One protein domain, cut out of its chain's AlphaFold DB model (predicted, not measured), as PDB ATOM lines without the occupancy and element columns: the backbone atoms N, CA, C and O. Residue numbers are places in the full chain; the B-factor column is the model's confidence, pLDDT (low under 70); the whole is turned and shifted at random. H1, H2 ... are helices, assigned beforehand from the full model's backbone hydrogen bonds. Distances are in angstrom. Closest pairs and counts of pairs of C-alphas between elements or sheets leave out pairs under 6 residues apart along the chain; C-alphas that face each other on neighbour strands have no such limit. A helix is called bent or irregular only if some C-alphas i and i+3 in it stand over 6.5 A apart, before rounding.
ATOM      1  N   TYR A 134     125.346 165.309  28.746       62.91
ATOM      2  CA  TYR A 134     124.518 164.417  27.935       62.91
ATOM      3  C   TYR A 134     125.320 163.265  27.312       62.91
ATOM      4  O   TYR A 134     124.898 162.116  27.418       62.91
ATOM      5  N   GLY A 135     126.503 163.535  26.747       70.88
ATOM      6  CA  GLY A 135     127.384 162.500  26.194       70.88
ATOM      7  C   GLY A 135     127.823 161.473  27.236       70.88
ATOM      8  O   GLY A 135     127.704 160.275  27.001       70.88
ATOM      9  N   ARG A 136     128.193 161.921  28.446       77.00
ATOM     10  CA  ARG A 136     128.501 161.022  29.577       77.00
ATOM     11  C   ARG A 136     127.314 160.168  30.014       77.00
ATOM     12  O   ARG A 136     127.512 159.065  30.521       77.00
ATOM     13  N   ARG A 137     126.086 160.682  29.894       75.50
ATOM     14  CA  ARG A 137     124.870 159.919  30.207       75.50
ATOM     15  C   ARG A 137     124.616 158.858  29.137       75.50
ATOM     16  O   ARG A 137     124.423 157.699  29.477       75.50
ATOM     17  N   LYS A 138     124.715 159.229  27.857       73.75
ATOM     18  CA  LYS A 138     124.535 158.300  26.732       73.75
ATOM     19  C   LYS A 138     125.593 157.200  26.689       73.75
ATOM     20  O   LYS A 138     125.239 156.055  26.439       73.75
ATOM     21  N   ALA A 139     126.846 157.515  27.015       76.69
ATOM     22  CA  ALA A 139     127.910 156.519  27.134       76.69
ATOM     23  C   ALA A 139     127.601 155.469  28.218       76.69
ATOM     24  O   ALA A 139     127.780 154.279  27.984       76.69
ATOM     25  N   ARG A 140     127.055 155.892  29.369       79.56
ATOM     26  CA  ARG A 140     126.598 154.977  30.430       79.56
ATOM     27  C   ARG A 140     125.423 154.111  29.984       79.56
ATOM     28  O   ARG A 140     125.458 152.905  30.175       79.56
ATOM     29  N   GLU A 141     124.420 154.708  29.340       78.50
ATOM     30  CA  GLU A 141     123.274 153.970  28.784       78.50
ATOM     31  C   GLU A 141     123.698 152.955  27.708       78.50
ATOM     32  O   GLU A 141     123.055 151.925  27.525       78.50
ATOM     33  N   GLN A 142     124.749 153.251  26.943       77.25
ATOM     34  CA  GLN A 142     125.277 152.340  25.932       77.25
ATOM     35  C   GLN A 142     126.110 151.218  26.559       77.25
ATOM     36  O   GLN A 142     125.911 150.063  26.205       77.25
ATOM     37  N   ALA A 143     126.961 151.528  27.539       78.00
ATOM     38  CA  ALA A 143     127.697 150.518  28.300       78.00
ATOM     39  C   ALA A 143     126.751 149.547  29.027       78.00
ATOM     40  O   ALA A 143     126.963 148.339  28.986       78.00
ATOM     41  N   GLN A 144     125.668 150.065  29.614       79.81
ATOM     42  CA  GLN A 144     124.641 149.254  30.266       79.81
ATOM     43  C   GLN A 144     123.963 148.300  29.274       79.81
ATOM     44  O   GLN A 144     123.888 147.103  29.525       79.81
ATOM     45  N   ARG A 145     123.557 148.807  28.102       73.25
ATOM     46  CA  ARG A 145     122.976 147.977  27.036       73.25
ATOM     47  C   ARG A 145     123.942 146.918  26.514       73.25
ATOM     48  O   ARG A 145     123.502 145.823  26.184       73.25
ATOM     49  N   ASN A 146     125.234 147.228  26.433       76.38
ATOM     50  CA  ASN A 146     126.248 146.264  26.012       76.38
ATOM     51  C   ASN A 146     126.438 145.151  27.054       76.38
ATOM     52  O   ASN A 146     126.631 144.004  26.676       76.38
ATOM     53  N   TYR A 147     126.356 145.469  28.348       77.56
ATOM     54  CA  TYR A 147     126.404 144.471  29.418       77.56
ATOM     55  C   TYR A 147     125.132 143.602  29.436       77.56
ATOM     56  O   TYR A 147     125.220 142.379  29.437       77.56
ATOM     57  N   GLU A 148     123.946 144.213  29.355       76.50
ATOM     58  CA  GLU A 148     122.652 143.507  29.384       76.50
ATOM     59  C   GLU A 148     122.395 142.629  28.153       76.50
ATOM     60  O   GLU A 148     121.762 141.581  28.272       76.50
ATOM     61  N   ASN A 149     122.896 143.032  26.982       81.56
ATOM     62  CA  ASN A 149     122.774 142.267  25.736       81.56
ATOM     63  C   ASN A 149     124.036 141.455  25.400       81.56
ATOM     64  O   ASN A 149     124.064 140.770  24.380       81.56
ATOM     65  N   GLY A 150     125.086 141.544  26.221       76.56
ATOM     66  CA  GLY A 150     126.333 140.810  26.024       76.56
ATOM     67  C   GLY A 150     126.187 139.323  26.343       76.56
ATOM     68  O   GLY A 150     125.215 138.906  26.983       76.56
ATOM     69  N   THR A 151     127.162 138.521  25.920       82.50
ATOM     70  CA  THR A 151     127.233 137.094  26.262       82.50
ATOM     71  C   THR A 151     127.405 136.899  27.771       82.50
ATOM     72  O   THR A 151     127.867 137.794  28.479       82.50
ATOM     73  N   GLU A 152     127.022 135.730  28.283       81.12
ATOM     74  CA  GLU A 152     127.160 135.399  29.708       81.12
ATOM     75  C   GLU A 152     128.627 135.468  30.173       81.12
ATOM     76  O   GLU A 152     128.924 136.021  31.229       81.12
ATOM     77  N   GLU A 153     129.554 135.034  29.316       81.38
ATOM     78  CA  GLU A 153     131.004 135.132  29.527       81.38
ATOM     79  C   GLU A 153     131.473 136.593  29.675       81.38
ATOM     80  O   GLU A 153     132.147 136.939  30.642       81.38
ATOM     81  N   TYR A 154     131.001 137.494  28.803       75.56
ATOM     82  CA  TYR A 154     131.319 138.926  28.868       75.56
ATOM     83  C   TYR A 154     130.810 139.602  30.151       75.56
ATOM     84  O   TYR A 154     131.459 140.501  30.695       75.56
ATOM     85  N   ARG A 155     129.643 139.185  30.659       80.25
ATOM     86  CA  ARG A 155     129.090 139.714  31.917       80.25
ATOM     87  C   ARG A 155     129.919 139.265  33.114       80.25
ATOM     88  O   ARG A 155     130.260 140.101  33.951       80.25
ATOM     89  N   ASN A 156     130.294 137.987  33.141       83.62
ATOM     90  CA  ASN A 156     131.128 137.416  34.194       83.62
ATOM     91  C   ASN A 156     132.505 138.089  34.254       83.62
ATOM     92  O   ASN A 156     132.973 138.420  35.343       83.62
ATOM     93  N   ASP A 157     133.118 138.383  33.106       81.75
ATOM     94  CA  ASP A 157     134.386 139.118  33.054       81.75
ATOM     95  C   ASP A 157     134.262 140.525  33.649       81.75
ATOM     96  O   ASP A 157     135.088 140.944  34.467       81.75
ATOM     97  N   ILE A 158     133.198 141.255  33.296       80.88
ATOM     98  CA  ILE A 158     132.946 142.595  33.840       80.88
ATOM     99  C   ILE A 158     132.712 142.550  35.354       80.88
ATOM    100  O   ILE A 158     133.205 143.423  36.074       80.88
ATOM    101  N   ASP A 159     131.972 141.566  35.857       83.06
ATOM    102  CA  ASP A 159     131.686 141.469  37.287       83.06
ATOM    103  C   ASP A 159     132.910 141.035  38.094       83.06
ATOM    104  O   ASP A 159     133.177 141.619  39.147       83.06
ATOM    105  N   ASN A 160     133.734 140.132  37.560       83.81
ATOM    106  CA  ASN A 160     135.025 139.784  38.150       83.81
ATOM    107  C   ASN A 160     135.945 141.010  38.256       83.81
ATOM    108  O   ASN A 160     136.534 141.255  39.311       83.81
ATOM    109  N   ILE A 161     136.013 141.844  37.211       85.88
ATOM    110  CA  ILE A 161     136.783 143.098  37.238       85.88
ATOM    111  C   ILE A 161     136.250 144.055  38.318       85.88
ATOM    112  O   ILE A 161     137.041 144.644  39.061       85.88
ATOM    113  N   LYS A 162     134.922 144.204  38.453       82.00
ATOM    114  CA  LYS A 162     134.317 145.037  39.513       82.00
ATOM    115  C   LYS A 162     134.671 144.523  40.910       82.00
ATOM    116  O   LYS A 162     134.986 145.332  41.781       82.00
ATOM    117  N   ILE A 163     134.631 143.208  41.126       86.88
ATOM    118  CA  ILE A 163     134.966 142.576  42.411       86.88
ATOM    119  C   ILE A 163     136.431 142.843  42.775       86.88
ATOM    120  O   ILE A 163     136.719 143.252  43.901       86.88
ATOM    121  N   ILE A 164     137.351 142.685  41.820       84.25
ATOM    122  CA  ILE A 164     138.783 142.947  42.029       84.25
ATOM    123  C   ILE A 164     139.024 144.420  42.388       84.25
ATOM    124  O   ILE A 164     139.757 144.716  43.332       84.25
ATOM    125  N   LEU A 165     138.371 145.356  41.692       86.25
ATOM    126  CA  LEU A 165     138.452 146.786  42.011       86.25
ATOM    127  C   LEU A 165     137.956 147.096  43.430       86.25
ATOM    128  O   LEU A 165     138.603 147.854  44.154       86.25
ATOM    129  N   TRP A 166     136.843 146.491  43.851       87.06
ATOM    130  CA  TRP A 166     136.327 146.642  45.213       87.06
ATOM    131  C   TRP A 166     137.290 146.107  46.273       87.06
ATOM    132  O   TRP A 166     137.511 146.768  47.289       87.06
ATOM    133  N   LEU A 167     137.912 144.954  46.017       88.56
ATOM    134  CA  LEU A 167     138.948 144.391  46.881       88.56
ATOM    135  C   LEU A 167     140.130 145.351  47.054       88.56
ATOM    136  O   LEU A 167     140.571 145.573  48.181       88.56
ATOM    137  N   ILE A 168     140.600 145.977  45.970       90.06
ATOM    138  CA  ILE A 168     141.687 146.967  46.030       90.06
ATOM    139  C   ILE A 168     141.297 148.153  46.921       90.06
ATOM    140  O   ILE A 168     142.074 148.547  47.790       90.06
ATOM    141  N   VAL A 169     140.088 148.703  46.755       90.25
ATOM    142  CA  VAL A 169     139.599 149.828  47.576       90.25
ATOM    143  C   VAL A 169     139.547 149.458  49.060       90.25
ATOM    144  O   VAL A 169     139.980 150.245  49.903       90.25
ATOM    145  N   ILE A 170     139.068 148.254  49.386       90.31
ATOM    146  CA  ILE A 170     139.011 147.755  50.767       90.31
ATOM    147  C   ILE A 170     140.418 147.645  51.363       90.31
ATOM    148  O   ILE A 170     140.656 148.141  52.464       90.31
ATOM    149  N   VAL A 171     141.369 147.054  50.633       91.50
ATOM    150  CA  VAL A 171     142.760 146.909  51.091       91.50
ATOM    151  C   VAL A 171     143.408 148.273  51.333       91.50
ATOM    152  O   VAL A 171     144.014 148.481  52.384       91.50
ATOM    153  N   VAL A 172     143.230 149.234  50.420       91.31
ATOM    154  CA  VAL A 172     143.724 150.610  50.601       91.31
ATOM    155  C   VAL A 172     143.104 151.260  51.841       91.31
ATOM    156  O   VAL A 172     143.818 151.891  52.619       91.31
ATOM    157  N   GLY A 173     141.802 151.070  52.069       90.56
ATOM    158  CA  GLY A 173     141.114 151.570  53.262       90.56
ATOM    159  C   GLY A 173     141.676 150.991  54.563       90.56
ATOM    160  O   GLY A 173     141.920 151.740  55.510       90.56
ATOM    161  N   ILE A 174     141.950 149.684  54.595       90.38
ATOM    162  CA  ILE A 174     142.564 149.000  55.745       90.38
ATOM    163  C   ILE A 174     143.972 149.544  56.008       90.38
ATOM    164  O   ILE A 174     144.298 149.872  57.149       90.38
ATOM    165  N   ILE A 175     144.793 149.695  54.965       89.50
ATOM    166  CA  ILE A 175     146.152 150.246  55.077       89.50
ATOM    167  C   ILE A 175     146.106 151.684  55.602       89.50
ATOM    168  O   ILE A 175     146.843 152.030  56.523       89.50
ATOM    169  N   PHE A 176     145.216 152.519  55.064       89.62
ATOM    170  CA  PHE A 176     145.068 153.904  55.504       89.62
ATOM    171  C   PHE A 176     144.622 153.993  56.969       89.62
ATOM    172  O   PHE A 176     145.165 154.784  57.741       89.62
ATOM    173  N   PHE A 177     143.671 153.149  57.381       87.88
ATOM    174  CA  PHE A 177     143.227 153.061  58.770       87.88
ATOM    175  C   PHE A 177     144.352 152.599  59.708       87.88
ATOM    176  O   PHE A 177     144.546 153.177  60.780       87.88
ATOM    177  N   TYR A 178     145.137 151.606  59.290       88.19
ATOM    178  CA  TYR A 178     146.299 151.119  60.033       88.19
ATOM    179  C   TYR A 178     147.384 152.198  60.188       88.19
ATOM    180  O   TYR A 178     147.906 152.410  61.281       88.19
ATOM    181  N   ILE A 179     147.683 152.953  59.128       86.44
ATOM    182  CA  ILE A 179     148.625 154.082  59.185       86.44
ATOM    183  C   ILE A 179     148.098 155.184  60.115       86.44
ATOM    184  O   ILE A 179     148.835 155.684  60.962       86.44
ATOM    185  N   LYS A 180     146.812 155.541  60.004       84.25
ATOM    186  CA  LYS A 180     146.185 156.571  60.845       84.25
ATOM    187  C   LYS A 180     146.226 156.209  62.330       84.25
ATOM    188  O   LYS A 180     146.519 157.070  63.157       84.25
ATOM    189  N   THR A 181     145.943 154.953  62.667       80.25
ATOM    190  CA  THR A 181     145.992 154.460  64.054       80.25
ATOM    191  C   THR A 181     147.418 154.443  64.604       80.25
ATOM    192  O   THR A 181     147.616 154.851  65.743       80.25
ATOM    193  N   LYS A 182     148.423 154.097  63.788       76.56
ATOM    194  CA  LYS A 182     149.853 154.171  64.151       76.56
ATOM    195  C   LYS A 182     150.405 155.591  64.320       76.56
ATOM    196  O   LYS A 182     151.364 155.748  65.058       76.56
ATOM    197  N   LEU A 183     149.852 156.584  63.622       71.25
ATOM    198  CA  LEU A 183     150.245 158.000  63.737       71.25
ATOM    199  C   LEU A 183     149.505 158.752  64.857       71.25
ATOM    200  O   LEU A 183     149.912 159.851  65.215       71.25
ATOM    201  N   SER A 184     148.400 158.195  65.365       61.75
ATOM    202  CA  SER A 184     147.605 158.780  66.462       61.75
ATOM    203  C   SER A 184     147.888 158.133  67.829       61.75
ATOM    204  O   SER A 184     147.221 158.476  68.803       61.75
ATOM    205  N   SER A 185     148.832 157.186  67.894       50.09
ATOM    206  CA  SER A 185     149.462 156.653  69.117       50.09
ATOM    207  C   SER A 185     150.891 157.157  69.207       50.09
ATOM    208  O   SER A 185     151.343 157.377  70.348       50.09
TER     209      SER A 185
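Overview. This is residues 134 to 185 of the 185 residues of an uncharacterized protein of Flavobacterium chungangense (UniProt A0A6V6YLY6). Two helices make an open L: a shorter one, H1, and a long one, H2, meet near their ends at a corner formed by a tight link, and from there each runs away from the other. H2 makes the longest axis, there is no core, and most of both helices stands free, with residues 134 to 145 of H1 and 160 to 183 of H2. The printed part has 52 residues, with two named helices in the order H1, H2 and no named strand; the class is all helix. The whole is extended, with a radius of gyration of the C-alphas of 17.6 A, and flat, with spans of 53 by 30 by 8 A.

Along the chain. H1 takes residues 134 to 148, beginning at C-alpha 134 at (124.518, 164.417, 27.935), and is 21.0 A long from first to last C-alpha. Residues 149 to 151 follow as the link. H2 takes residues 152 to 183 and is 46.9 A long, from C-alpha 152 at (127.160, 135.399, 29.708) to C-alpha 183 at (150.245, 158.000, 63.737). Residues 184 and 185 come after it.

Arrangement. H1 and H2 only just touch, with 3 pairs of C-alphas within 8 A, and they touch only at the corner by their link. The closest C-alphas of the two are those of Tyr 147 and Arg 155, 6.0 A apart. H1 touches H2 with residues 147 to 148 alone, and H2 touches H1 with residues 154 to 155 alone. Their lines stand at a steep tilt of 63 degrees, opposite ways, and their centres are 23.9 A apart. In H1 and H2 every O i to N i+4 pair is within hydrogen-bond range. Neither helix is bent.

Size, cuts and confidence. The two C-alphas farthest apart are those of Asn 149 and Ser 185, at 52.9 A. Residues 134 to 145, 148 to 153 and 160 to 185 stand free. The printed part has no cut and ends at the chain's last residue, 185. The link from H1 to H2 is tight. The mean pLDDT of the printed part is 80.9, with residues 134, 184 and 185 under 70.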